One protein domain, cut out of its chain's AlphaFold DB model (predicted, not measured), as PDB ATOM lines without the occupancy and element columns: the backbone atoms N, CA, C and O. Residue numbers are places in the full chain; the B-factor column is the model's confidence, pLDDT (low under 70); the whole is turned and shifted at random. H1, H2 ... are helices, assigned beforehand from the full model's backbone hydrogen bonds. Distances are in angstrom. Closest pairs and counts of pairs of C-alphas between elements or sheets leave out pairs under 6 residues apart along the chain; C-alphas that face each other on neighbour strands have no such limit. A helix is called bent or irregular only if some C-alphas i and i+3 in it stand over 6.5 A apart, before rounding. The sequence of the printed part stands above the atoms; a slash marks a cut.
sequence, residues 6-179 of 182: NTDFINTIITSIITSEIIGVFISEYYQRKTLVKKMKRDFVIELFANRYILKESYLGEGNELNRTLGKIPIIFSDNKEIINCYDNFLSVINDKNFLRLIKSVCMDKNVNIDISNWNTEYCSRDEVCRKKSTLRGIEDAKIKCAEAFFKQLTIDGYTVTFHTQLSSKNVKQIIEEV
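AT A GLANCE: This is residues 6 to 179 of the 182 residues of an uncharacterized protein of Streptococcus mitis 21/39 (UniProt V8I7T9). One very long helix, H1, is a shaft that sticks out of a compact head with residues 6 to 33 and runs into the head with its later residues. There the rest wraps round its end: H2 and H3 pack on it, the hairpin of H4 and H5 lies beyond H3, and H7 crosses its last turns, while residues 168 to 179, with H8, stick out on a separate arm. The printed part has 174 residues with eight named helices, H1 to H8 in order, and no named strand; the class is all helix. It is loose, with a radius of gyration of the C-alphas of 22.3 A, and elongated, spanning 82 by 48 by 31 A.

HOW THE PARTS SIT: Begin at H1, residues 7 to 55; its residues 47 to 54 touch H2, residues 64 to 70, at a steep tilt of 46 degrees, opposite ways, with C-alphas 51 and 66 closest at 5.9 A. H1 only just touches H3, residues 73 to 76, with 3 pairs of C-alphas within 8 A, the closest being 41 and 76 at 6.4 A. H3 touches H4, residues 81 to 92, where the closest C-alphas, 74 and 84, are 6.1 A apart. H4 and H5, residues 96 to 107, form a helical hairpin at a shallow tilt of 23 degrees, with C-alphas 90 and 98 closest at 5.1 A. H5 is close to H1 but not clearly touching, at 7.1 A between C-alphas 107 and 45; so is H6, residues 121 to 124, at 7.8 A between C-alphas 124 and 52. Residues 142 to 150 of H7, residues 136 to 156, touch H1, with C-alphas 143 and 50 closest at 4.7 A; the tilt of 68 degrees is steep, only just short of about perpendicular, opposite ways. H8, residues 170 to 179, touches no helix. In H2, H4, H5, H7 and H8 each O i to N i+4 pair is within hydrogen-bond range; in H1 41 of 45 are, and H3 and H6 are too short for such a pair.

IN THESE COORDINATES: Find C-alpha 7 at (-37.269, 25.112, -70.660); from there H1 runs 72.5 A to C-alpha 55 at (-8.882, 45.843, -7.287). H1 is irregular, with C-alphas 50 and 53 7.2 A apart, and H6 only just, with C-alphas 121 and 124 6.7 A apart. H4 and H5 each measure 16.4 A, H7 30.7 A and H8 14.6 A, ending at C-alpha 179, (-39.915, 33.642, -5.985).

THE WHOLE: The C-alphas of Asn 6 and Ser 58 are the two farthest apart, at 82.0 A. The printed part has no cut; the links H5 to H6, H6 to H7 and H7 to H8 are long. The mean pLDDT of the printed part is 70.2, and 82 residues are under 70, among them 113 to 151 and 153 to 179.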
ATOM      1  N   ASN A   6     -39.683  27.692 -73.637       70.75
ATOM      2  CA  ASN A   6     -38.307  27.221 -73.701       70.75
ATOM      3  C   ASN A   6     -37.825  26.905 -72.274       70.75
ATOM      4  O   ASN A   6     -37.620  27.805 -71.457       70.75
ATOM      5  N   THR A   7     -37.682  25.617 -71.973       71.31
ATOM      6  CA  THR A   7     -37.269  25.112 -70.660       71.31
ATOM      7  C   THR A   7     -35.905  25.667 -70.238       71.31
ATOM      8  O   THR A   7     -35.708  25.945 -69.057       71.31
ATOM      9  N   ASP A   8     -35.007  25.952 -71.185       70.19
ATOM     10  CA  ASP A   8     -33.688  26.536 -70.908       70.19
ATOM     11  C   ASP A   8     -33.785  27.997 -70.457       70.19
ATOM     12  O   ASP A   8     -33.051  28.441 -69.570       70.19
ATOM     13  N   PHE A   9     -34.744  28.744 -71.013       74.62
ATOM     14  CA  PHE A   9     -35.023  30.120 -70.603       74.62
ATOM     15  C   PHE A   9     -35.594  30.166 -69.179       74.62
ATOM     16  O   PHE A   9     -35.153  30.975 -68.362       74.62
ATOM     17  N   ILE A  10     -36.508  29.249 -68.847       74.06
ATOM     18  CA  ILE A  10     -37.040  29.118 -67.484       74.06
ATOM     19  C   ILE A  10     -35.943  28.712 -66.493       74.06
ATOM     20  O   ILE A  10     -35.820  29.341 -65.444       74.06
ATOM     21  N   ASN A  11     -35.105  27.728 -66.826       65.94
ATOM     22  CA  ASN A  11     -34.008  27.292 -65.955       65.94
ATOM     23  C   ASN A  11     -32.991  28.415 -65.700       65.94
ATOM     24  O   ASN A  11     -32.508  28.572 -64.578       65.94
ATOM     25  N   THR A  12     -32.701  29.239 -66.707       73.06
ATOM     26  CA  THR A  12     -31.806  30.402 -66.575       73.06
ATOM     27  C   THR A  12     -32.393  31.486 -65.662       73.06
ATOM     28  O   THR A  12     -31.679  32.068 -64.849       73.06
ATOM     29  N   ILE A  13     -33.702  31.744 -65.748       71.44
ATOM     30  CA  ILE A  13     -34.381  32.698 -64.856       71.44
ATOM     31  C   ILE A  13     -34.445  32.166 -63.422       71.44
ATOM     32  O   ILE A  13     -34.169  32.894 -62.475       71.44
ATOM     33  N   ILE A  14     -34.780  30.889 -63.242       64.88
ATOM     34  CA  ILE A  14     -34.865  30.284 -61.909       64.88
ATOM     35  C   ILE A  14     -33.487  30.292 -61.229       64.88
ATOM     36  O   ILE A  14     -33.374  30.660 -60.062       64.88
ATOM     37  N   THR A  15     -32.422  29.947 -61.956       66.38
ATOM     38  CA  THR A  15     -31.054  29.952 -61.413       66.38
ATOM     39  C   THR A  15     -30.546  31.357 -61.085       66.38
ATOM     40  O   THR A  15     -29.881  31.524 -60.064       66.38
ATOM     41  N   SER A  16     -30.878  32.386 -61.872       69.31
ATOM     42  CA  SER A  16     -30.485  33.769 -61.557       69.31
ATOM     43  C   SER A  16     -31.199  34.319 -60.316       69.31
ATOM     44  O   SER A  16     -30.567  34.985 -59.494       69.31
ATOM     45  N   ILE A  17     -32.474  33.967 -60.117       70.06
ATOM     46  CA  ILE A  17     -33.230  34.313 -58.904       70.06
ATOM     47  C   ILE A  17     -32.601  33.631 -57.684       70.06
ATOM     48  O   ILE A  17     -32.173  34.316 -56.755       70.06
ATOM     49  N   ILE A  18     -32.430  32.304 -57.727       68.06
ATOM     50  CA  ILE A  18     -31.873  31.522 -56.611       68.06
ATOM     51  C   ILE A  18     -30.458  31.998 -56.247       68.06
ATOM     52  O   ILE A  18     -30.138  32.169 -55.073       68.06
ATOM     53  N   THR A  19     -29.598  32.247 -57.239       71.25
ATOM     54  CA  THR A  19     -28.222  32.708 -56.978       71.25
ATOM     55  C   THR A  19     -28.188  34.105 -56.355       71.25
ATOM     56  O   THR A  19     -27.413  34.323 -55.424       71.25
ATOM     57  N   SER A  20     -29.045  35.032 -56.796       74.31
ATOM     58  CA  SER A  20     -29.126  36.383 -56.222       74.31
ATOM     59  C   SER A  20     -29.595  36.390 -54.759       74.31
ATOM     60  O   SER A  20     -29.024  37.100 -53.928       74.31
ATOM     61  N   GLU A  21     -30.566  35.540 -54.416       73.19
ATOM     62  CA  GLU A  21     -31.087  35.404 -53.054       73.19
ATOM     63  C   GLU A  21     -30.047  34.791 -52.109       73.19
ATOM     64  O   GLU A  21     -29.813  35.307 -51.015       73.19
ATOM     65  N   ILE A  22     -29.346  33.745 -52.556       78.38
ATOM     66  CA  ILE A  22     -28.289  33.088 -51.775       78.38
ATOM     67  C   ILE A  22     -27.138  34.061 -51.466       78.38
ATOM     68  O   ILE A  22     -26.670  34.129 -50.328       78.38
ATOM     69  N   ILE A  23     -26.695  34.856 -52.449       77.94
ATOM     70  CA  ILE A  23     -25.621  35.847 -52.256       77.94
ATOM     71  C   ILE A  23     -26.040  36.912 -51.233       77.94
ATOM     72  O   ILE A  23     -25.247  37.271 -50.359       77.94
ATOM     73  N   GLY A  24     -27.288  37.386 -51.298       72.00
ATOM     74  CA  GLY A  24     -27.833  38.340 -50.332       72.00
ATOM     75  C   GLY A  24     -27.817  37.806 -48.896       72.00
ATOM     76  O   GLY A  24     -27.389  38.518 -47.981       72.00
ATOM     77  N   VAL A  25     -28.196  36.537 -48.699       83.00
ATOM     78  CA  VAL A  25     -28.147  35.869 -47.387       83.00
ATOM     79  C   VAL A  25     -26.717  35.841 -46.846       83.00
ATOM     80  O   VAL A  25     -26.492  36.303 -45.728       83.00
ATOM     81  N   PHE A  26     -25.734  35.416 -47.646       78.69
ATOM     82  CA  PHE A  26     -24.330  35.371 -47.219       78.69
ATOM     83  C   PHE A  26     -23.752  36.745 -46.869       78.69
ATOM     84  O   PHE A  26     -23.040  36.884 -45.871       78.69
ATOM     85  N   ILE A  27     -24.070  37.779 -47.654       77.81
ATOM     86  CA  ILE A  27     -23.650  39.153 -47.351       77.81
ATOM     87  C   ILE A  27     -24.270  39.592 -46.022       77.81
ATOM     88  O   ILE A  27     -23.562  40.082 -45.141       77.81
ATOM     89  N   SER A  28     -25.577  39.388 -45.846       77.38
ATOM     90  CA  SER A  28     -26.269  39.769 -44.615       77.38
ATOM     91  C   SER A  28     -25.683  39.064 -43.383       77.38
ATOM     92  O   SER A  28     -25.388  39.721 -42.383       77.38
ATOM     93  N   GLU A  29     -25.398  37.763 -43.485       81.00
ATOM     94  CA  GLU A  29     -24.788  36.962 -42.429       81.00
ATOM     95  C   GLU A  29     -23.377  37.462 -42.092       81.00
ATOM     96  O   GLU A  29     -23.023  37.618 -40.921       81.00
ATOM     97  N   TYR A  30     -22.574  37.789 -43.106       77.12
ATOM     98  CA  TYR A  30     -21.239  38.351 -42.921       77.12
ATOM     99  C   TYR A  30     -21.271  39.679 -42.143       77.12
ATOM    100  O   TYR A  30     -20.517  39.865 -41.179       77.12
ATOM    101  N   TYR A  31     -22.175  40.595 -42.506       74.19
ATOM    102  CA  TYR A  31     -22.337  41.872 -41.800       74.19
ATOM    103  C   TYR A  31     -22.871  41.691 -40.372       74.19
ATOM    104  O   TYR A  31     -22.394  42.362 -39.445       74.19
ATOM    105  N   GLN A  32     -23.808  40.760 -40.165       74.69
ATOM    106  CA  GLN A  32     -24.306  40.409 -38.834       74.69
ATOM    107  C   GLN A  32     -23.183  39.857 -37.953       74.69
ATOM    108  O   GLN A  32     -22.970  40.373 -36.856       74.69
ATOM    109  N   ARG A  33     -22.389  38.894 -38.445       81.44
ATOM    110  CA  ARG A  33     -21.226  38.340 -37.726       81.44
ATOM    111  C   ARG A  33     -20.230  39.432 -37.339       81.44
ATOM    112  O   ARG A  33     -19.797  39.488 -36.190       81.44
ATOM    113  N   LYS A  34     -19.917  40.358 -38.251       77.81
ATOM    114  CA  LYS A  34     -19.020  41.490 -37.961       77.81
ATOM    115  C   LYS A  34     -19.568  42.405 -36.860       77.81
ATOM    116  O   LYS A  34     -18.806  42.883 -36.021       77.81
ATOM    117  N   THR A  35     -20.877  42.638 -36.844       77.00
ATOM    118  CA  THR A  35     -21.547  43.437 -35.804       77.00
ATOM    119  C   THR A  35     -21.544  42.718 -34.456       77.00
ATOM    120  O   THR A  35     -21.236  43.331 -33.435       77.00
ATOM    121  N   LEU A  36     -21.804  41.408 -34.457       82.00
ATOM    122  CA  LEU A  36     -21.769  40.567 -33.262       82.00
ATOM    123  C   LEU A  36     -20.376  40.526 -32.628       82.00
ATOM    124  O   LEU A  36     -20.269  40.687 -31.417       82.00
ATOM    125  N   VAL A  37     -19.309  40.403 -33.425       85.38
ATOM    126  CA  VAL A  37     -17.923  40.436 -32.916       85.38
ATOM    127  C   VAL A  37     -17.607  41.775 -32.246       85.38
ATOM    128  O   VAL A  37     -17.045  41.793 -31.152       85.38
ATOM    129  N   LYS A  38     -18.005  42.900 -32.858       84.06
ATOM    130  CA  LYS A  38     -17.840  44.233 -32.252       84.06
ATOM    131  C   LYS A  38     -18.584  44.357 -30.931       84.06
ATOM    132  O   LYS A  38     -18.010  44.827 -29.953       84.06
ATOM    133  N   LYS A  39     -19.843  43.920 -30.898       82.75
ATOM    134  CA  LYS A  39     -20.660  43.948 -29.685       82.75
ATOM    135  C   LYS A  39     -20.047  43.077 -28.587       82.75
ATOM    136  O   LYS A  39     -19.784  43.584 -27.510       82.75
ATOM    137  N   MET A  40     -19.708  41.825 -28.891       87.00
ATOM    138  CA  MET A  40     -19.102  40.879 -27.947       87.00
ATOM    139  C   MET A  40     -17.796  41.409 -27.339       87.00
ATOM    140  O   MET A  40     -17.609  41.343 -26.127       87.00
ATOM    141  N   LYS A  41     -16.902  41.968 -28.163       89.31
ATOM    142  CA  LYS A  41     -15.641  42.548 -27.683       89.31
ATOM    143  C   LYS A  41     -15.866  43.780 -26.801       89.31
ATOM    144  O   LYS A  41     -15.170  43.941 -25.806       89.31
ATOM    145  N   ARG A  42     -16.843  44.633 -27.122       83.25
ATOM    146  CA  ARG A  42     -17.201  45.800 -26.294       83.25
ATOM    147  C   ARG A  42     -17.863  45.403 -24.977       83.25
ATOM    148  O   ARG A  42     -17.469  45.919 -23.936       83.25
ATOM    149  N   ASP A  43     -18.805  44.466 -25.022       84.12
ATOM    150  CA  ASP A  43     -19.490  43.925 -23.844       84.12
ATOM    151  C   ASP A  43     -18.478  43.298 -22.874       84.12
ATOM    152  O   ASP A  43     -18.553  43.521 -21.668       84.12
ATOM    153  N   PHE A  44     -17.464  42.605 -23.403       90.38
ATOM    154  CA  PHE A  44     -16.350  42.107 -22.600       90.38
ATOM    155  C   PHE A  44     -15.581  43.220 -21.885       90.38
ATOM    156  O   PHE A  44     -15.290  43.097 -20.699       90.38
ATOM    157  N   VAL A  45     -15.233  44.300 -22.590       84.31
ATOM    158  CA  VAL A  45     -14.497  45.412 -21.977       84.31
ATOM    159  C   VAL A  45     -15.324  46.051 -20.864       84.31
ATOM    160  O   VAL A  45     -14.796  46.308 -19.786       84.31
ATOM    161  N   ILE A  46     -16.628  46.220 -21.075       80.62
ATOM    162  CA  ILE A  46     -17.547  46.696 -20.034       80.62
ATOM    163  C   ILE A  46     -17.531  45.756 -18.822       80.62
ATOM    164  O   ILE A  46     -17.393  46.227 -17.696       80.62
ATOM    165  N   GLU A  47     -17.627  44.440 -19.032       84.44
ATOM    166  CA  GLU A  47     -17.566  43.439 -17.956       84.44
ATOM    167  C   GLU A  47     -16.228  43.493 -17.198       84.44
ATOM    168  O   GLU A  47     -16.193  43.458 -15.967       84.44
ATOM    169  N   LEU A  48     -15.119  43.648 -17.924       85.12
ATOM    170  CA  LEU A  48     -13.778  43.767 -17.359       85.12
ATOM    171  C   LEU A  48     -13.646  45.000 -16.455       85.12
ATOM    172  O   LEU A  48     -13.154  44.881 -15.332       85.12
ATOM    173  N   PHE A  49     -14.135  46.161 -16.898       78.12
ATOM    174  CA  PHE A  49     -14.137  47.386 -16.087       78.12
ATOM    175  C   PHE A  49     -15.168  47.357 -14.961       78.12
ATOM    176  O   PHE A  49     -14.915  47.916 -13.893       78.12
ATOM    177  N   ALA A  50     -16.291  46.660 -15.138       76.31
ATOM    178  CA  ALA A  50     -17.256  46.451 -14.067       76.31
ATOM    179  C   ALA A  50     -16.628  45.691 -12.895       76.31
ATOM    180  O   ALA A  50     -16.978  45.974 -11.758       76.31
ATOM    181  N   ASN A  51     -15.654  44.809 -13.141       76.12
ATOM    182  CA  ASN A  51     -14.915  44.086 -12.101       76.12
ATOM    183  C   ASN A  51     -13.785  44.897 -11.443       76.12
ATOM    184  O   ASN A  51     -13.119  44.399 -10.537       76.12
ATOM    185  N   ARG A  52     -13.580  46.165 -11.825       72.19
ATOM    186  CA  ARG A  52     -12.528  47.024 -11.254       72.19
ATOM    187  C   ARG A  52     -12.673  47.250  -9.745       72.19
ATOM    188  O   ARG A  52     -11.668  47.469  -9.079       72.19
ATOM    189  N   TYR A  53     -13.879  47.164  -9.175       68.12
ATOM    190  CA  TYR A  53     -14.065  47.294  -7.719       68.12
ATOM    191  C   TYR A  53     -13.321  46.211  -6.918       68.12
ATOM    192  O   TYR A  53     -13.045  46.441  -5.743       68.12
ATOM    193  N   ILE A  54     -12.994  45.068  -7.536       69.94
ATOM    194  CA  ILE A  54     -12.232  43.966  -6.921       69.94
ATOM    195  C   ILE A  54     -10.788  44.394  -6.640       69.94
ATOM    196  O   ILE A  54     -10.185  43.932  -5.681       69.94
ATOM    197  N   LEU A  55     -10.247  45.326  -7.430       65.56
ATOM    198  CA  LEU A  55      -8.882  45.843  -7.287       65.56
ATOM    199  C   LEU A  55      -8.735  46.853  -6.131       65.56
ATOM    200  O   LEU A  55      -7.696  47.496  -6.000       65.56
ATOM    201  N   LYS A  56      -9.770  47.042  -5.307       67.19
ATOM    202  CA  LYS A  56      -9.730  47.953  -4.159       67.19
ATOM    203  C   LYS A  56      -9.168  47.264  -2.926       67.19
ATOM    204  O   LYS A  56      -9.614  46.181  -2.573       67.19
ATOM    205  N   GLU A  57      -8.318  47.973  -2.184       56.31
ATOM    206  CA  GLU A  57      -7.757  47.504  -0.904       56.31
ATOM    207  C   GLU A  57      -8.825  47.110   0.133       56.31
ATOM    208  O   GLU A  57      -8.579  46.279   0.999       56.31
ATOM    209  N   SER A  58     -10.029  47.687   0.047       57.09
ATOM    210  CA  SER A  58     -11.152  47.398   0.947       57.09
ATOM    211  C   SER A  58     -12.050  46.239   0.498       57.09
ATOM    212  O   SER A  58     -13.082  45.989   1.129       57.09
ATOM    213  N   TYR A  59     -11.715  45.555  -0.599       63.59
ATOM    214  CA  TYR A  59     -12.478  44.412  -1.081       63.59
ATOM    215  C   TYR A  59     -12.157  43.163  -0.250       63.59
ATOM    216  O   TYR A  59     -11.034  42.675  -0.238       63.59
ATOM    217  N   LEU A  60     -13.169  42.645   0.450       57.66
ATOM    218  CA  LEU A  60     -13.065  41.459   1.314       57.66
ATOM    219  C   LEU A  60     -13.562  40.167   0.633       57.66
ATOM    220  O   LEU A  60     -13.719  39.150   1.301       57.66
ATOM    221  N   GLY A  61     -13.890  40.215  -0.663       65.69
ATOM    222  CA  GLY A  61     -14.408  39.068  -1.414       65.69
ATOM    223  C   GLY A  61     -13.326  38.299  -2.176       65.69
ATOM    224  O   GLY A  61     -12.170  38.712  -2.245       65.69
ATOM    225  N   GLU A  62     -13.704  37.177  -2.785       62.53
ATOM    226  CA  GLU A  62     -12.794  36.377  -3.610       62.53
ATOM    227  C   GLU A  62     -12.590  37.006  -5.000       62.53
ATOM    228  O   GLU A  62     -13.549  37.320  -5.703       62.53
ATOM    229  N   GLY A  63     -11.338  37.115  -5.460       66.00
ATOM    230  CA  GLY A  63     -10.981  37.636  -6.793       66.00
ATOM    231  C   GLY A  63     -11.384  36.745  -7.984       66.00
ATOM    232  O   GLY A  63     -10.961  36.982  -9.119       66.00
ATOM    233  N   ASN A  64     -12.199  35.717  -7.744       73.62
ATOM    234  CA  ASN A  64     -12.587  34.698  -8.718       73.62
ATOM    235  C   ASN A  64     -13.348  35.276  -9.922       73.62
ATOM    236  O   ASN A  64     -13.182  34.791 -11.041       73.62
ATOM    237  N   GLU A  65     -14.132  36.342  -9.737       77.38
ATOM    238  CA  GLU A  65     -14.864  36.993 -10.834       77.38
ATOM    239  C   GLU A  65     -13.933  37.705 -11.830       77.38
ATOM    240  O   GLU A  65     -14.129  37.600 -13.047       77.38
ATOM    241  N   LEU A  66     -12.878  38.368 -11.339       80.19
ATOM    242  CA  LEU A  66     -11.876  38.997 -12.200       80.19
ATOM    243  C   LEU A  66     -11.101  37.932 -12.981       80.19
ATOM    244  O   LEU A  66     -10.998  38.031 -14.201       80.19
ATOM    245  N   ASN A  67     -10.646  36.871 -12.307       79.81
ATOM    246  CA  ASN A  67      -9.943  35.759 -12.952       79.81
ATOM    247  C   ASN A  67     -10.804  35.075 -14.022       79.81
ATOM    248  O   ASN A  67     -10.330  34.812 -15.127       79.81
ATOM    249  N   ARG A  68     -12.094  34.850 -13.738       85.62
ATOM    250  CA  ARG A  68     -13.047  34.291 -14.706       85.62
ATOM    251  C   ARG A  68     -13.222  35.197 -15.921       85.62
ATOM    252  O   ARG A  68     -13.340  34.697 -17.036       85.62
ATOM    253  N   THR A  69     -13.225  36.511 -15.715       86.75
ATOM    254  CA  THR A  69     -13.323  37.488 -16.805       86.75
ATOM    255  C   THR A  69     -12.043  37.506 -17.630       86.75
ATOM    256  O   THR A  69     -12.108  37.355 -18.845       86.75
ATOM    257  N   LEU A  70     -10.868  37.559 -16.999       87.44
ATOM    258  CA  LEU A  70      -9.580  37.477 -17.696       87.44
ATOM    259  C   LEU A  70      -9.432  36.171 -18.490       87.44
ATOM    260  O   LEU A  70      -8.912  36.191 -19.602       87.44
ATOM    261  N   GLY A  71      -9.964  35.053 -17.988       88.12
ATOM    262  CA  GLY A  71      -9.998  33.774 -18.705       88.12
ATOM    263  C   GLY A  71     -10.798  33.789 -20.015       88.12
ATOM    264  O   GLY A  71     -10.596  32.921 -20.862       88.12
ATOM    265  N   LYS A  72     -11.675  34.779 -20.236       93.31
ATOM    266  CA  LYS A  72     -12.412  34.936 -21.503       93.31
ATOM    267  C   LYS A  72     -11.575  35.592 -22.608       93.31
ATOM    268  O   LYS A  72     -11.934  35.462 -23.778       93.31
ATOM    269  N   ILE A  73     -10.472  36.271 -22.272       92.56
ATOM    270  CA  ILE A  73      -9.614  36.995 -23.230       92.56
ATOM    271  C   ILE A  73      -9.157  36.116 -24.402       92.56
ATOM    272  O   ILE A  73      -9.407  36.516 -25.542       92.56
ATOM    273  N   PRO A  74      -8.555  34.926 -24.186       89.50
ATOM    274  CA  PRO A  74      -8.082  34.100 -25.295       89.50
ATOM    275  C   PRO A  74      -9.198  33.619 -26.225       89.50
ATOM    276  O   PRO A  74      -8.943  33.331 -27.387       89.50
ATOM    277  N   ILE A  75     -10.441  33.570 -25.742       92.19
ATOM    278  CA  ILE A  75     -11.608  33.174 -26.536       92.19
ATOM    279  C   ILE A  75     -12.091  34.366 -27.373       92.19
ATOM    280  O   ILE A  75     -12.222  34.266 -28.594       92.19
ATOM    281  N   ILE A  76     -12.323  35.509 -26.720       91.38
ATOM    282  CA  ILE A  76     -12.949  36.701 -27.317       91.38
ATOM    283  C   ILE A  76     -11.997  37.448 -28.263       91.38
ATOM    284  O   ILE A  76     -12.447  38.013 -29.261       91.38
ATOM    285  N   PHE A  77     -10.693  37.433 -27.976       94.00
ATOM    286  CA  PHE A  77      -9.647  38.090 -28.773       94.00
ATOM    287  C   PHE A  77      -8.711  37.087 -29.452       94.00
ATOM    288  O   PHE A  77      -7.576  37.424 -29.784       94.00
ATOM    289  N   SER A  78      -9.189  35.865 -29.697       91.81
ATOM    290  CA  SER A  78      -8.456  34.824 -30.438       91.81
ATOM    291  C   SER A  78      -7.970  35.285 -31.820       91.81
ATOM    292  O   SER A  78      -6.950  34.812 -32.316       91.81
ATOM    293  N   ASP A  79      -8.667  36.243 -32.437       91.19
ATOM    294  CA  ASP A  79      -8.319  36.857 -33.721       91.19
ATOM    295  C   ASP A  79      -7.195  37.910 -33.629       91.19
ATOM    296  O   ASP A  79      -6.681  38.340 -34.663       91.19
ATOM    297  N   ASN A  80      -6.800  38.334 -32.422       92.69
ATOM    298  CA  ASN A  80      -5.810  39.382 -32.189       92.69
ATOM    299  C   ASN A  80      -4.574  38.848 -31.440       92.69
ATOM    300  O   ASN A  80      -4.506  38.846 -30.212       92.69
ATOM    301  N   LYS A  81      -3.552  38.447 -32.207       93.69
ATOM    302  CA  LYS A  81      -2.301  37.862 -31.688       93.69
ATOM    303  C   LYS A  81      -1.551  38.759 -30.699       93.69
ATOM    304  O   LYS A  81      -0.872  38.240 -29.819       93.69
ATOM    305  N   GLU A  82      -1.647  40.081 -30.839       92.69
ATOM    306  CA  GLU A  82      -0.973  41.015 -29.932       92.69
ATOM    307  C   GLU A  82      -1.567  40.942 -28.522       92.69
ATOM    308  O   GLU A  82      -0.824  40.886 -27.540       92.69
ATOM    309  N   ILE A  83      -2.898  40.870 -28.430       93.12
ATOM    310  CA  ILE A  83      -3.616  40.726 -27.160       93.12
ATOM    311  C   ILE A  83      -3.289  39.381 -26.519       93.12
ATOM    312  O   ILE A  83      -3.000  39.339 -25.326       93.12
ATOM    313  N   ILE A  84      -3.268  38.298 -27.305       94.50
ATOM    314  CA  ILE A  84      -2.896  36.967 -26.802       94.50
ATOM    315  C   ILE A  84      -1.471  36.970 -26.244       94.50
ATOM    316  O   ILE A  84      -1.252  36.537 -25.120       94.50
ATOM    317  N   ASN A  85      -0.515  37.569 -26.954       93.19
ATOM    318  CA  ASN A  85       0.848  37.692 -26.447       93.19
ATOM    319  C   ASN A  85       0.912  38.544 -25.165       93.19
ATOM    320  O   ASN A  85       1.646  38.224 -24.233       93.19
ATOM    321  N   CYS A  86       0.146  39.636 -25.073       89.69
ATOM    322  CA  CYS A  86       0.063  40.417 -23.834       89.69
ATOM    323  C   CYS A  86      -0.546  39.605 -22.682       89.69
ATOM    324  O   CYS A  86      -0.105  39.749 -21.542       89.69
ATOM    325  N   TYR A  87      -1.516  38.742 -22.979       91.31
ATOM    326  CA  TYR A  87      -2.150  37.848 -22.015       91.31
ATOM    327  C   TYR A  87      -1.168  36.790 -21.498       91.31
ATOM    328  O   TYR A  87      -1.004  36.660 -20.287       91.31
ATOM    329  N   ASP A  88      -0.425  36.130 -22.385       91.94
ATOM    330  CA  ASP A  88       0.602  35.148 -22.011       91.94
ATOM    331  C   ASP A  88       1.725  35.795 -21.175       91.94
ATOM    332  O   ASP A  88       2.184  35.245 -20.169       91.94
ATOM    333  N   ASN A  89       2.127  37.021 -21.529       88.44
ATOM    334  CA  ASN A  89       3.097  37.798 -20.752       88.44
ATOM    335  C   ASN A  89       2.572  38.178 -19.356       88.44
ATOM    336  O   ASN A  89       3.332  38.175 -18.389       88.44
ATOM    337  N   PHE A  90       1.282  38.491 -19.231       86.50
ATOM    338  CA  PHE A  90       0.651  38.744 -17.937       86.50
ATOM    339  C   PHE A  90       0.576  37.479 -17.071       86.50
ATOM    340  O   PHE A  90       0.871  37.548 -15.880       86.50
ATOM    341  N   LEU A  91       0.239  36.327 -17.660       86.25
ATOM    342  CA  LEU A  91       0.181  35.054 -16.936       86.25
ATOM    343  C   LEU A  91       1.562  34.553 -16.500       86.25
ATOM    344  O   LEU A  91       1.690  33.984 -15.419       86.25
ATOM    345  N   SER A  92       2.592  34.761 -17.322       86.38
ATOM    346  CA  SER A  92       3.966  34.359 -16.986       86.38
ATOM    347  C   SER A  92       4.577  35.216 -15.876       86.38
ATOM    348  O   SER A  92       5.294  34.694 -15.024       86.38
ATOM    349  N   VAL A  93       4.290  36.524 -15.863       81.44
ATOM    350  CA  VAL A  93       4.775  37.452 -14.839       81.44
ATOM    351  C   VAL A  93       3.644  38.384 -14.411       81.44
ATOM    352  O   VAL A  93       3.370  39.402 -15.057       81.44
ATOM    353  N   ILE A  94       3.033  38.061 -13.272       77.69
ATOM    354  CA  ILE A  94       1.949  38.846 -12.680       77.69
ATOM    355  C   ILE A  94       2.543  40.116 -12.059       77.69
ATOM    356  O   ILE A  94       3.175  40.077 -11.006       77.69
ATOM    357  N   ASN A  95       2.362  41.250 -12.735       74.81
ATOM    358  CA  ASN A  95       2.676  42.577 -12.212       74.81
ATOM    359  C   ASN A  95       1.771  43.642 -12.848       74.81
ATOM    360  O   ASN A  95       1.212  43.444 -13.933       74.81
ATOM    361  N   ASP A  96       1.679  44.800 -12.196       74.38
ATOM    362  CA  ASP A  96       0.798  45.899 -12.606       74.38
ATOM    363  C   ASP A  96       1.117  46.430 -14.006       74.38
ATOM    364  O   ASP A  96       0.223  46.826 -14.752       74.38
ATOM    365  N   LYS A  97       2.394  46.404 -14.406       76.19
ATOM    366  CA  LYS A  97       2.840  46.872 -15.725       76.19
ATOM    367  C   LYS A  97       2.330  45.965 -16.846       76.19
ATOM    368  O   LYS A  97       1.862  46.460 -17.871       76.19
ATOM    369  N   ASN A  98       2.411  44.652 -16.654       75.62
ATOM    370  CA  ASN A  98       1.938  43.647 -17.598       75.62
ATOM    371  C   ASN A  98       0.412  43.626 -17.643       75.62
ATOM    372  O   ASN A  98      -0.160  43.570 -18.732       75.62
ATOM    373  N   PHE A  99      -0.239  43.768 -16.487       81.38
ATOM    374  CA  PHE A  99      -1.686  43.921 -16.418       81.38
ATOM    375  C   PHE A  99      -2.147  45.167 -17.179       81.38
ATOM    376  O   PHE A  99      -2.980  45.072 -18.076       81.38
ATOM    377  N   LEU A 100      -1.536  46.329 -16.924       77.69
ATOM    378  CA  LEU A 100      -1.854  47.568 -17.631       77.69
ATOM    379  C   LEU A 100      -1.641  47.430 -19.142       77.69
ATOM    380  O   LEU A 100      -2.481  47.873 -19.922       77.69
ATOM    381  N   ARG A 101      -0.545  46.795 -19.572       83.50
ATOM    382  CA  ARG A 101      -0.276  46.544 -20.993       83.50
ATOM    383  C   ARG A 101      -1.368  45.686 -21.637       83.50
ATOM    384  O   ARG A 101      -1.830  46.030 -22.723       83.50
ATOM    385  N   LEU A 102      -1.810  44.625 -20.959       86.62
ATOM    386  CA  LEU A 102      -2.920  43.787 -21.407       86.62
ATOM    387  C   LEU A 102      -4.209  44.603 -21.550       86.62
ATOM    388  O   LEU A 102      -4.798  44.613 -22.630       86.62
ATOM    389  N   ILE A 103      -4.602  45.349 -20.513       83.69
ATOM    390  CA  ILE A 103      -5.809  46.192 -20.544       83.69
ATOM    391  C   ILE A 103      -5.753  47.192 -21.705       83.69
ATOM    392  O   ILE A 103      -6.721  47.319 -22.453       83.69
ATOM    393  N   LYS A 104      -4.606  47.850 -21.914       82.75
ATOM    394  CA  LYS A 104      -4.433  48.789 -23.029       82.75
ATOM    395  C   LYS A 104      -4.615  48.114 -24.388       82.75
ATOM    396  O   LYS A 104      -5.357  48.628 -25.220       82.75
ATOM    397  N   SER A 105      -3.993  46.951 -24.589       87.19
ATOM    398  CA  SER A 105      -4.104  46.200 -25.847       87.19
ATOM    399  C   SER A 105      -5.546  45.781 -26.158       87.19
ATOM    400  O   SER A 105      -5.986  45.876 -27.301       87.19
ATOM    401  N   VAL A 106      -6.314  45.400 -25.131       88.25
ATOM    402  CA  VAL A 106      -7.732  45.042 -25.251       88.25
ATOM    403  C   VAL A 106      -8.580  46.254 -25.654       88.25
ATOM    404  O   VAL A 106      -9.413  46.142 -26.554       88.25
ATOM    405  N   CYS A 107      -8.364  47.418 -25.034       81.81
ATOM    406  CA  CYS A 107      -9.108  48.639 -25.364       81.81
ATOM    407  C   CYS A 107      -8.806  49.162 -26.780       81.81
ATOM    408  O   CYS A 107      -9.704  49.671 -27.455       81.81
ATOM    409  N   MET A 108      -7.561  48.997 -27.237       81.94
ATOM    410  CA  MET A 108      -7.096  49.412 -28.565       81.94
ATOM    411  C   MET A 108      -7.505  48.455 -29.700       81.94
ATOM    412  O   MET A 108      -7.254  48.760 -30.867       81.94
ATOM    413  N   ASP A 109      -8.140  47.310 -29.413       87.31
ATOM    414  CA  ASP A 109      -8.624  46.402 -30.460       87.31
ATOM    415  C   ASP A 109      -9.549  47.142 -31.436       87.31
ATOM    416  O   ASP A 109     -10.493  47.812 -31.026       87.31
ATOM    417  N   LYS A 110      -9.343  46.963 -32.743       83.44
ATOM    418  CA  LYS A 110     -10.111  47.633 -33.812       83.44
ATOM    419  C   LYS A 110     -11.640  47.506 -33.701       83.44
ATOM    420  O   LYS A 110     -12.368  48.325 -34.259       83.44
ATOM    421  N   ASN A 111     -12.147  46.449 -33.063       80.62
ATOM    422  CA  ASN A 111     -13.583  46.214 -32.907       80.62
ATOM    423  C   ASN A 111     -14.141  46.823 -31.614       80.62
ATOM    424  O   ASN A 111     -15.341  47.088 -31.531       80.62
ATOM    425  N   VAL A 112     -13.274  47.061 -30.630       78.50
ATOM    426  CA  VAL A 112     -13.574  47.836 -29.426       78.50
ATOM    427  C   VAL A 112     -13.486  49.318 -29.782       78.50
ATOM    428  O   VAL A 112     -14.503  50.019 -29.740       78.50
ATOM    429  N   ASN A 113     -12.317  49.724 -30.287       69.81
ATOM    430  CA  ASN A 113     -11.956  51.063 -30.723       69.81
ATOM    431  C   ASN A 113     -12.285  52.077 -29.635       69.81
ATOM    432  O   ASN A 113     -13.110  52.941 -29.890       69.81
ATOM    433  N   ILE A 114     -11.724  51.909 -28.434       68.62
ATOM    434  CA  ILE A 114     -11.785  52.900 -27.356       68.62
ATOM    435  C   ILE A 114     -10.449  53.637 -27.348       68.62
ATOM    436  O   ILE A 114      -9.400  53.012 -27.180       68.62
ATOM    437  N   ASP A 115     -10.486  54.951 -27.546       62.03
ATOM    438  CA  ASP A 115      -9.305  55.794 -27.443       62.03
ATOM    439  C   ASP A 115      -8.910  55.943 -25.973       62.03
ATOM    440  O   ASP A 115      -9.587  56.582 -25.177       62.03
ATOM    441  N   ILE A 116      -7.800  55.305 -25.618       62.22
ATOM    442  CA  ILE A 116      -7.227  55.320 -24.272       62.22
ATOM    443  C   ILE A 116      -5.981  56.210 -24.181       62.22
ATOM    444  O   ILE A 116      -5.242  56.137 -23.198       62.22
ATOM    445  N   SER A 117      -5.696  57.020 -25.206       62.97
ATOM    446  CA  SER A 117      -4.521  57.903 -25.239       62.97
ATOM    447  C   SER A 117      -4.493  58.900 -24.073       62.97
ATOM    448  O   SER A 117      -3.415  59.217 -23.571       62.97
ATOM    449  N   ASN A 118      -5.666  59.295 -23.568       52.25
ATOM    450  CA  ASN A 118      -5.828  60.193 -22.419       52.25
ATOM    451  C   ASN A 118      -5.855  59.479 -21.057       52.25
ATOM    452  O   ASN A 118      -5.954  60.130 -20.013       52.25
ATOM    453  N   TRP A 119      -5.777  58.145 -21.025       60.59
ATOM    454  CA  TRP A 119      -5.829  57.395 -19.776       60.59
ATOM    455  C   TRP A 119      -4.461  57.419 -19.078       60.59
ATOM    456  O   TRP A 119      -3.586  56.581 -19.320       60.59
ATOM    457  N   ASN A 120      -4.273  58.385 -18.180       49.59
ATOM    458  CA  ASN A 120      -3.132  58.422 -17.264       49.59
ATOM    459  C   ASN A 120      -3.119  57.185 -16.337       49.59
ATOM    460  O   ASN A 120      -4.152  56.608 -16.012       49.59
ATOM    461  N   THR A 121      -1.944  56.773 -15.857       45.88
ATOM    462  CA  THR A 121      -1.721  55.599 -14.972       45.88
ATOM    463  C   THR A 121      -2.626  55.562 -13.724       45.88
ATOM    464  O   THR A 121      -2.825  54.532 -13.092       45.88
ATOM    465  N   GLU A 122      -3.217  56.701 -13.398       48.19
ATOM    466  CA  GLU A 122      -4.092  56.984 -12.275       48.19
ATOM    467  C   GLU A 122      -5.563  56.556 -12.474       48.19
ATOM    468  O   GLU A 122      -6.313  56.414 -11.504       48.19
ATOM    469  N   TYR A 123      -5.968  56.282 -13.719       51.47
ATOM    470  CA  TYR A 123      -7.322  55.837 -14.066       51.47
ATOM    471  C   TYR A 123      -7.671  54.463 -13.504       51.47
ATOM    472  O   TYR A 123      -8.847  54.158 -13.392       51.47
ATOM    473  N   CYS A 124      -6.694  53.631 -13.128       42.94
ATOM    474  CA  CYS A 124      -6.976  52.352 -12.475       42.94
ATOM    475  C   CYS A 124      -7.293  52.524 -10.978       42.94
ATOM    476  O   CYS A 124      -8.074  51.750 -10.423       42.94
ATOM    477  N   SER A 125      -6.833  53.605 -10.341       41.47
ATOM    478  CA  SER A 125      -6.769  53.707  -8.873       41.47
ATOM    479  C   SER A 125      -7.740  54.721  -8.246       41.47
ATOM    480  O   SER A 125      -7.979  54.661  -7.043       41.47
ATOM    481  N   ARG A 126      -8.331  55.646  -9.022       39.47
ATOM    482  CA  ARG A 126      -9.042  56.830  -8.484       39.47
ATOM    483  C   ARG A 126     -10.570  56.778  -8.323       39.47
ATOM    484  O   ARG A 126     -11.179  57.819  -8.094       39.47
ATOM    485  N   ASP A 127     -11.227  55.623  -8.362       43.69
ATOM    486  CA  ASP A 127     -12.688  55.618  -8.174       43.69
ATOM    487  C   ASP A 127     -13.064  55.607  -6.682       43.69
ATOM    488  O   ASP A 127     -13.389  54.565  -6.106       43.69
ATOM    489  N   GLU A 128     -13.116  56.787  -6.053       39.09
ATOM    490  CA  GLU A 128     -13.745  57.010  -4.734       39.09
ATOM    491  C   GLU A 128     -15.234  56.596  -4.692       39.09
ATOM    492  O   GLU A 128     -15.815  56.446  -3.619       39.09
ATOM    493  N   VAL A 129     -15.860  56.350  -5.846       42.66
ATOM    494  CA  VAL A 129     -17.304  56.098  -6.002       42.66
ATOM    495  C   VAL A 129     -17.752  54.740  -5.438       42.66
ATOM    496  O   VAL A 129     -18.837  54.627  -4.860       42.66
ATOM    497  N   CYS A 130     -16.918  53.702  -5.530       39.03
ATOM    498  CA  CYS A 130     -17.264  52.339  -5.098       39.03
ATOM    499  C   CYS A 130     -16.872  52.108  -3.591       39.03
ATOM    500  O   CYS A 130     -16.235  51.108  -3.282       39.03
ATOM    501  N   ARG A 131     -17.116  53.070  -2.663       32.91
ATOM    502  CA  ARG A 131     -16.686  53.057  -1.220       32.91
ATOM    503  C   ARG A 131     -17.684  52.394  -0.245       32.91
ATOM    504  O   ARG A 131     -17.435  52.378   0.956       32.91
ATOM    505  N   LYS A 132     -18.840  51.902  -0.711       34.97
ATOM    506  CA  LYS A 132     -19.903  51.358   0.165       34.97
ATOM    507  C   LYS A 132     -19.925  49.820   0.186       34.97
ATOM    508  O   LYS A 132     -19.651  49.184  -0.821       34.97
ATOM    509  N   LYS A 133     -20.229  49.288   1.380       37.03
ATOM    510  CA  LYS A 133     -20.109  47.897   1.871       37.03
ATOM    511  C   LYS A 133     -20.539  46.772   0.913       37.03
ATOM    512  O   LYS A 133     -21.539  46.867   0.211       37.03
ATOM    513  N   SER A 134     -19.809  45.662   1.041       43.56
ATOM    514  CA  SER A 134     -19.943  44.352   0.396       43.56
ATOM    515  C   SER A 134     -21.117  43.513   0.927       43.56
ATOM    516  O   SER A 134     -20.931  42.500   1.598       43.56
ATOM    517  N   THR A 135     -22.347  43.924   0.641       48.62
ATOM    518  CA  THR A 135     -23.488  42.992   0.530       48.62
ATOM    519  C   THR A 135     -23.669  42.618  -0.946       48.62
ATOM    520  O   THR A 135     -23.227  43.378  -1.802       48.62
ATOM    521  N   LEU A 136     -24.326  41.497  -1.283       49.56
ATOM    522  CA  LEU A 136     -24.601  41.112  -2.688       49.56
ATOM    523  C   LEU A 136     -25.186  42.283  -3.507       49.56
ATOM    524  O   LEU A 136     -24.718  42.579  -4.601       49.56
ATOM    525  N   ARG A 137     -26.098  43.049  -2.892       54.41
ATOM    526  CA  ARG A 137     -26.658  44.295  -3.447       54.41
ATOM    527  C   ARG A 137     -25.636  45.427  -3.613       54.41
ATOM    528  O   ARG A 137     -25.694  46.175  -4.578       54.41
ATOM    529  N   GLY A 138     -24.688  45.553  -2.686       58.41
ATOM    530  CA  GLY A 138     -23.607  46.538  -2.757       58.41
ATOM    531  C   GLY A 138     -22.567  46.218  -3.833       58.41
ATOM    532  O   GLY A 138     -22.000  47.139  -4.415       58.41
ATOM    533  N   ILE A 139     -22.348  44.933  -4.134       60.72
ATOM    534  CA  ILE A 139     -21.470  44.488  -5.226       60.72
ATOM    535  C   ILE A 139     -22.108  44.808  -6.580       60.72
ATOM    536  O   ILE A 139     -21.438  45.368  -7.443       60.72
ATOM    537  N   GLU A 140     -23.399  44.519  -6.761       62.78
ATOM    538  CA  GLU A 140     -24.132  44.890  -7.979       62.78
ATOM    539  C   GLU A 140     -24.175  46.413  -8.179       62.78
ATOM    540  O   GLU A 140     -23.830  46.902  -9.253       62.78
ATOM    541  N   ASP A 141     -24.484  47.182  -7.130       65.19
ATOM    542  CA  ASP A 141     -24.450  48.649  -7.180       65.19
ATOM    543  C   ASP A 141     -23.048  49.193  -7.504       65.19
ATOM    544  O   ASP A 141     -22.910  50.196  -8.210       65.19
ATOM    545  N   ALA A 142     -21.992  48.547  -6.997       63.94
ATOM    546  CA  ALA A 142     -20.614  48.907  -7.315       63.94
ATOM    547  C   ALA A 142     -20.271  48.586  -8.775       63.94
ATOM    548  O   ALA A 142     -19.712  49.449  -9.447       63.94
ATOM    549  N   LYS A 143     -20.667  47.411  -9.291       65.94
ATOM    550  CA  LYS A 143     -20.524  47.034 -10.710       65.94
ATOM    551  C   LYS A 143     -21.187  48.067 -11.618       65.94
ATOM    552  O   LYS A 143     -20.563  48.539 -12.563       65.94
ATOM    553  N   ILE A 144     -22.416  48.473 -11.294       68.44
ATOM    554  CA  ILE A 144     -23.186  49.455 -12.070       68.44
ATOM    555  C   ILE A 144     -22.514  50.828 -12.052       68.44
ATOM    556  O   ILE A 144     -22.372  51.437 -13.106       68.44
ATOM    557  N   LYS A 145     -22.067  51.317 -10.889       67.81
ATOM    558  CA  LYS A 145     -21.404  52.630 -10.776       67.81
ATOM    559  C   LYS A 145     -20.042  52.672 -11.451       67.81
ATOM    560  O   LYS A 145     -19.712  53.650 -12.113       67.81
ATOM    561  N   CYS A 146     -19.255  51.620 -11.261       64.19
ATOM    562  CA  CYS A 146     -17.947  51.489 -11.878       64.19
ATOM    563  C   CYS A 146     -18.117  51.347 -13.427       64.19
ATOM    564  O   CYS A 146     -17.361  51.960 -14.180       64.19
ATOM    565  N   ALA A 147     -19.181  50.690 -13.923       65.69
ATOM    566  CA  ALA A 147     -19.561  50.726 -15.345       65.69
ATOM    567  C   ALA A 147     -20.020  52.127 -15.802       65.69
ATOM    568  O   ALA A 147     -19.554  52.617 -16.824       65.69
ATOM    569  N   GLU A 148     -20.879  52.817 -15.046       68.12
ATOM    570  CA  GLU A 148     -21.342  54.177 -15.362       68.12
ATOM    571  C   GLU A 148     -20.171  55.163 -15.514       68.12
ATOM    572  O   GLU A 148     -20.151  55.969 -16.445       68.12
ATOM    573  N   ALA A 149     -19.171  55.083 -14.628       66.19
ATOM    574  CA  ALA A 149     -17.955  55.891 -14.705       66.19
ATOM    575  C   ALA A 149     -17.163  55.613 -15.992       66.19
ATOM    576  O   ALA A 149     -16.733  56.548 -16.668       66.19
ATOM    577  N   PHE A 150     -17.044  54.342 -16.376       66.75
ATOM    578  CA  PHE A 150     -16.432  53.946 -17.641       66.75
ATOM    579  C   PHE A 150     -17.191  54.511 -18.855       66.75
ATOM    580  O   PHE A 150     -16.577  55.093 -19.745       66.75
ATOM    581  N   PHE A 151     -18.526  54.441 -18.870       67.62
ATOM    582  CA  PHE A 151     -19.336  55.028 -19.946       67.62
ATOM    583  C   PHE A 151     -19.209  56.554 -20.029       67.62
ATOM    584  O   PHE A 151     -19.146  57.092 -21.130       67.62
ATOM    585  N   LYS A 152     -19.120  57.260 -18.894       70.69
ATOM    586  CA  LYS A 152     -18.846  58.709 -18.881       70.69
ATOM    587  C   LYS A 152     -17.490  59.032 -19.498       70.69
ATOM    588  O   LYS A 152     -17.389  60.007 -20.237       70.69
ATOM    589  N   GLN A 153     -16.478  58.208 -19.230       62.12
ATOM    590  CA  GLN A 153     -15.160  58.382 -19.831       62.12
ATOM    591  C   GLN A 153     -15.203  58.167 -21.345       62.12
ATOM    592  O   GLN A 153     -14.677  58.989 -22.081       62.12
ATOM    593  N   LEU A 154     -15.933  57.158 -21.826       64.62
ATOM    594  CA  LEU A 154     -16.159  56.972 -23.262       64.62
ATOM    595  C   LEU A 154     -16.838  58.184 -23.918       64.62
ATOM    596  O   LEU A 154     -16.468  58.562 -25.027       64.62
ATOM    597  N   THR A 155     -17.798  58.823 -23.242       69.75
ATOM    598  CA  THR A 155     -18.406  60.069 -23.735       69.75
ATOM    599  C   THR A 155     -17.385  61.206 -23.832       69.75
ATOM    600  O   THR A 155     -17.404  61.956 -24.806       69.75
ATOM    601  N   ILE A 156     -16.486  61.330 -22.847       69.12
ATOM    602  CA  ILE A 156     -15.385  62.310 -22.857       69.12
ATOM    603  C   ILE A 156     -14.401  62.013 -23.995       69.12
ATOM    604  O   ILE A 156     -13.963  62.936 -24.676       69.12
ATOM    605  N   ASP A 157     -14.125  60.735 -24.254       51.22
ATOM    606  CA  ASP A 157     -13.228  60.257 -25.311       51.22
ATOM    607  C   ASP A 157     -13.867  60.352 -26.724       51.22
ATOM    608  O   ASP A 157     -13.329  59.841 -27.702       51.22
ATOM    609  N   GLY A 158     -15.021  61.024 -26.859       54.56
ATOM    610  CA  GLY A 158     -15.662  61.333 -28.141       54.56
ATOM    611  C   GLY A 158     -16.619  60.259 -28.672       54.56
ATOM    612  O   GLY A 158     -17.117  60.380 -29.794       54.56
ATOM    613  N   TYR A 159     -16.921  59.220 -27.888       52.88
ATOM    614  CA  TYR A 159     -17.863  58.170 -28.279       52.88
ATOM    615  C   TYR A 159     -19.303  58.545 -27.922       52.88
ATOM    616  O   TYR A 159     -19.619  58.898 -26.789       52.88
ATOM    617  N   THR A 160     -20.230  58.389 -28.871       53.25
ATOM    618  CA  THR A 160     -21.666  58.483 -28.576       53.25
ATOM    619  C   THR A 160     -22.129  57.204 -27.881       53.25
ATOM    620  O   THR A 160     -22.418  56.198 -28.531       53.25
ATOM    621  N   VAL A 161     -22.187  57.235 -26.553       59.62
ATOM    622  CA  VAL A 161     -22.698  56.138 -25.727       59.62
ATOM    623  C   VAL A 161     -23.780  56.635 -24.776       59.62
ATOM    624  O   VAL A 161     -23.632  57.663 -24.118       59.62
ATOM    625  N   THR A 162     -24.877  55.883 -24.684       52.66
ATOM    626  CA  THR A 162     -25.942  56.106 -23.707       52.66
ATOM    627  C   THR A 162     -25.936  54.966 -22.695       52.66
ATOM    628  O   THR A 162     -26.113  53.798 -23.040       52.66
ATOM    629  N   PHE A 163     -25.697  55.291 -21.423       49.44
ATOM    630  CA  PHE A 163     -25.779  54.313 -20.344       49.44
ATOM    631  C   PHE A 163     -27.236  54.169 -19.899       49.44
ATOM    632  O   PHE A 163     -27.827  55.113 -19.376       49.44
ATOM    633  N   HIS A 164     -27.820  52.990 -20.107       57.53
ATOM    634  CA  HIS A 164     -29.165  52.663 -19.642       57.53
ATOM    635  C   HIS A 164     -29.086  51.566 -18.582       57.53
ATOM    636  O   HIS A 164     -28.733  50.424 -18.874       57.53
ATOM    637  N   THR A 165     -29.449  51.891 -17.343       54.12
ATOM    638  CA  THR A 165     -29.586  50.904 -16.272       54.12
ATOM    639  C   THR A 165     -30.879  50.107 -16.471       54.12
ATOM    640  O   THR A 165     -31.981  50.603 -16.262       54.12
ATOM    641  N   GLN A 166     -30.772  48.838 -16.877       45.09
ATOM    642  CA  GLN A 166     -31.933  47.963 -17.128       45.09
ATOM    643  C   GLN A 166     -32.619  47.416 -15.856       45.09
ATOM    644  O   GLN A 166     -33.526  46.590 -15.939       45.09
ATOM    645  N   LEU A 167     -32.258  47.901 -14.667       46.09
ATOM    646  CA  LEU A 167     -32.747  47.386 -13.376       46.09
ATOM    647  C   LEU A 167     -34.164  47.842 -12.973       46.09
ATOM    648  O   LEU A 167     -34.587  47.645 -11.839       46.09
ATOM    649  N   SER A 168     -34.930  48.412 -13.904       42.62
ATOM    650  CA  SER A 168     -36.291  48.912 -13.670       42.62
ATOM    651  C   SER A 168     -37.333  48.310 -14.625       42.62
ATOM    652  O   SER A 168     -38.397  48.901 -14.828       42.62
ATOM    653  N   SER A 169     -37.085  47.145 -15.233       41.00
ATOM    654  CA  SER A 169     -38.205  46.454 -15.881       41.00
ATOM    655  C   SER A 169     -39.140  45.916 -14.788       41.00
ATOM    656  O   SER A 169     -38.719  45.166 -13.905       41.00
ATOM    657  N   LYS A 170     -40.411  46.343 -14.811       52.56
ATOM    658  CA  LYS A 170     -41.450  45.883 -13.866       52.56
ATOM    659  C   LYS A 170     -41.496  44.349 -13.781       52.56
ATOM    660  O   LYS A 170     -41.700  43.810 -12.700       52.56
ATOM    661  N   ASN A 171     -41.188  43.684 -14.894       50.84
ATOM    662  CA  ASN A 171     -41.208  42.236 -15.054       50.84
ATOM    663  C   ASN A 171     -40.163  41.517 -14.180       50.84
ATOM    664  O   ASN A 171     -40.501  40.540 -13.527       50.84
ATOM    665  N   VAL A 172     -38.914  42.000 -14.101       53.31
ATOM    666  CA  VAL A 172     -37.868  41.342 -13.281       53.31
ATOM    667  C   VAL A 172     -38.142  41.518 -11.786       53.31
ATOM    668  O   VAL A 172     -37.917  40.604 -10.999       53.31
ATOM    669  N   LYS A 173     -38.689  42.674 -11.392       52.84
ATOM    670  CA  LYS A 173     -39.096  42.933 -10.006       52.84
ATOM    671  C   LYS A 173     -40.244  42.014  -9.571       52.84
ATOM    672  O   LYS A 173     -40.190  41.473  -8.475       52.84
ATOM    673  N   GLN A 174     -41.222  41.799 -10.455       54.22
ATOM    674  CA  GLN A 174     -42.335  40.867 -10.246       54.22
ATOM    675  C   GLN A 174     -41.866  39.420 -10.083       54.22
ATOM    676  O   GLN A 174     -42.285  38.762  -9.140       54.22
ATOM    677  N   ILE A 175     -40.949  38.956 -10.938       58.16
ATOM    678  CA  ILE A 175     -40.413  37.587 -10.862       58.16
ATOM    679  C   ILE A 175     -39.667  37.363  -9.535       58.16
ATOM    680  O   ILE A 175     -39.833  36.330  -8.896       58.16
ATOM    681  N   ILE A 176     -38.873  38.339  -9.082       56.59
ATOM    682  CA  ILE A 176     -38.163  38.247  -7.794       56.59
ATOM    683  C   ILE A 176     -39.148  38.264  -6.611       56.59
ATOM    684  O   ILE A 176     -38.945  37.543  -5.637       56.59
ATOM    685  N   GLU A 177     -40.213  39.067  -6.680       62.19
ATOM    686  CA  GLU A 177     -41.257  39.118  -5.645       62.19
ATOM    687  C   GLU A 177     -42.135  37.856  -5.601       62.19
ATOM    688  O   GLU A 177     -42.637  37.523  -4.528       62.19
ATOM    689  N   GLU A 178     -42.315  37.152  -6.722       63.44
ATOM    690  CA  GLU A 178     -42.990  35.847  -6.771       63.44
ATOM    691  C   GLU A 178     -42.124  34.735  -6.170       63.44
ATOM    692  O   GLU A 178     -42.620  33.969  -5.350       63.44
ATOM    693  N   VAL A 179     -40.828  34.684  -6.496       65.25
ATOM    694  CA  VAL A 179     -39.915  33.642  -5.985       65.25
ATOM    695  C   VAL A 179     -39.620  33.799  -4.486       65.25
ATOM    696  O   VAL A 179     -39.398  32.812  -3.800       65.25
TER     697      VAL A 179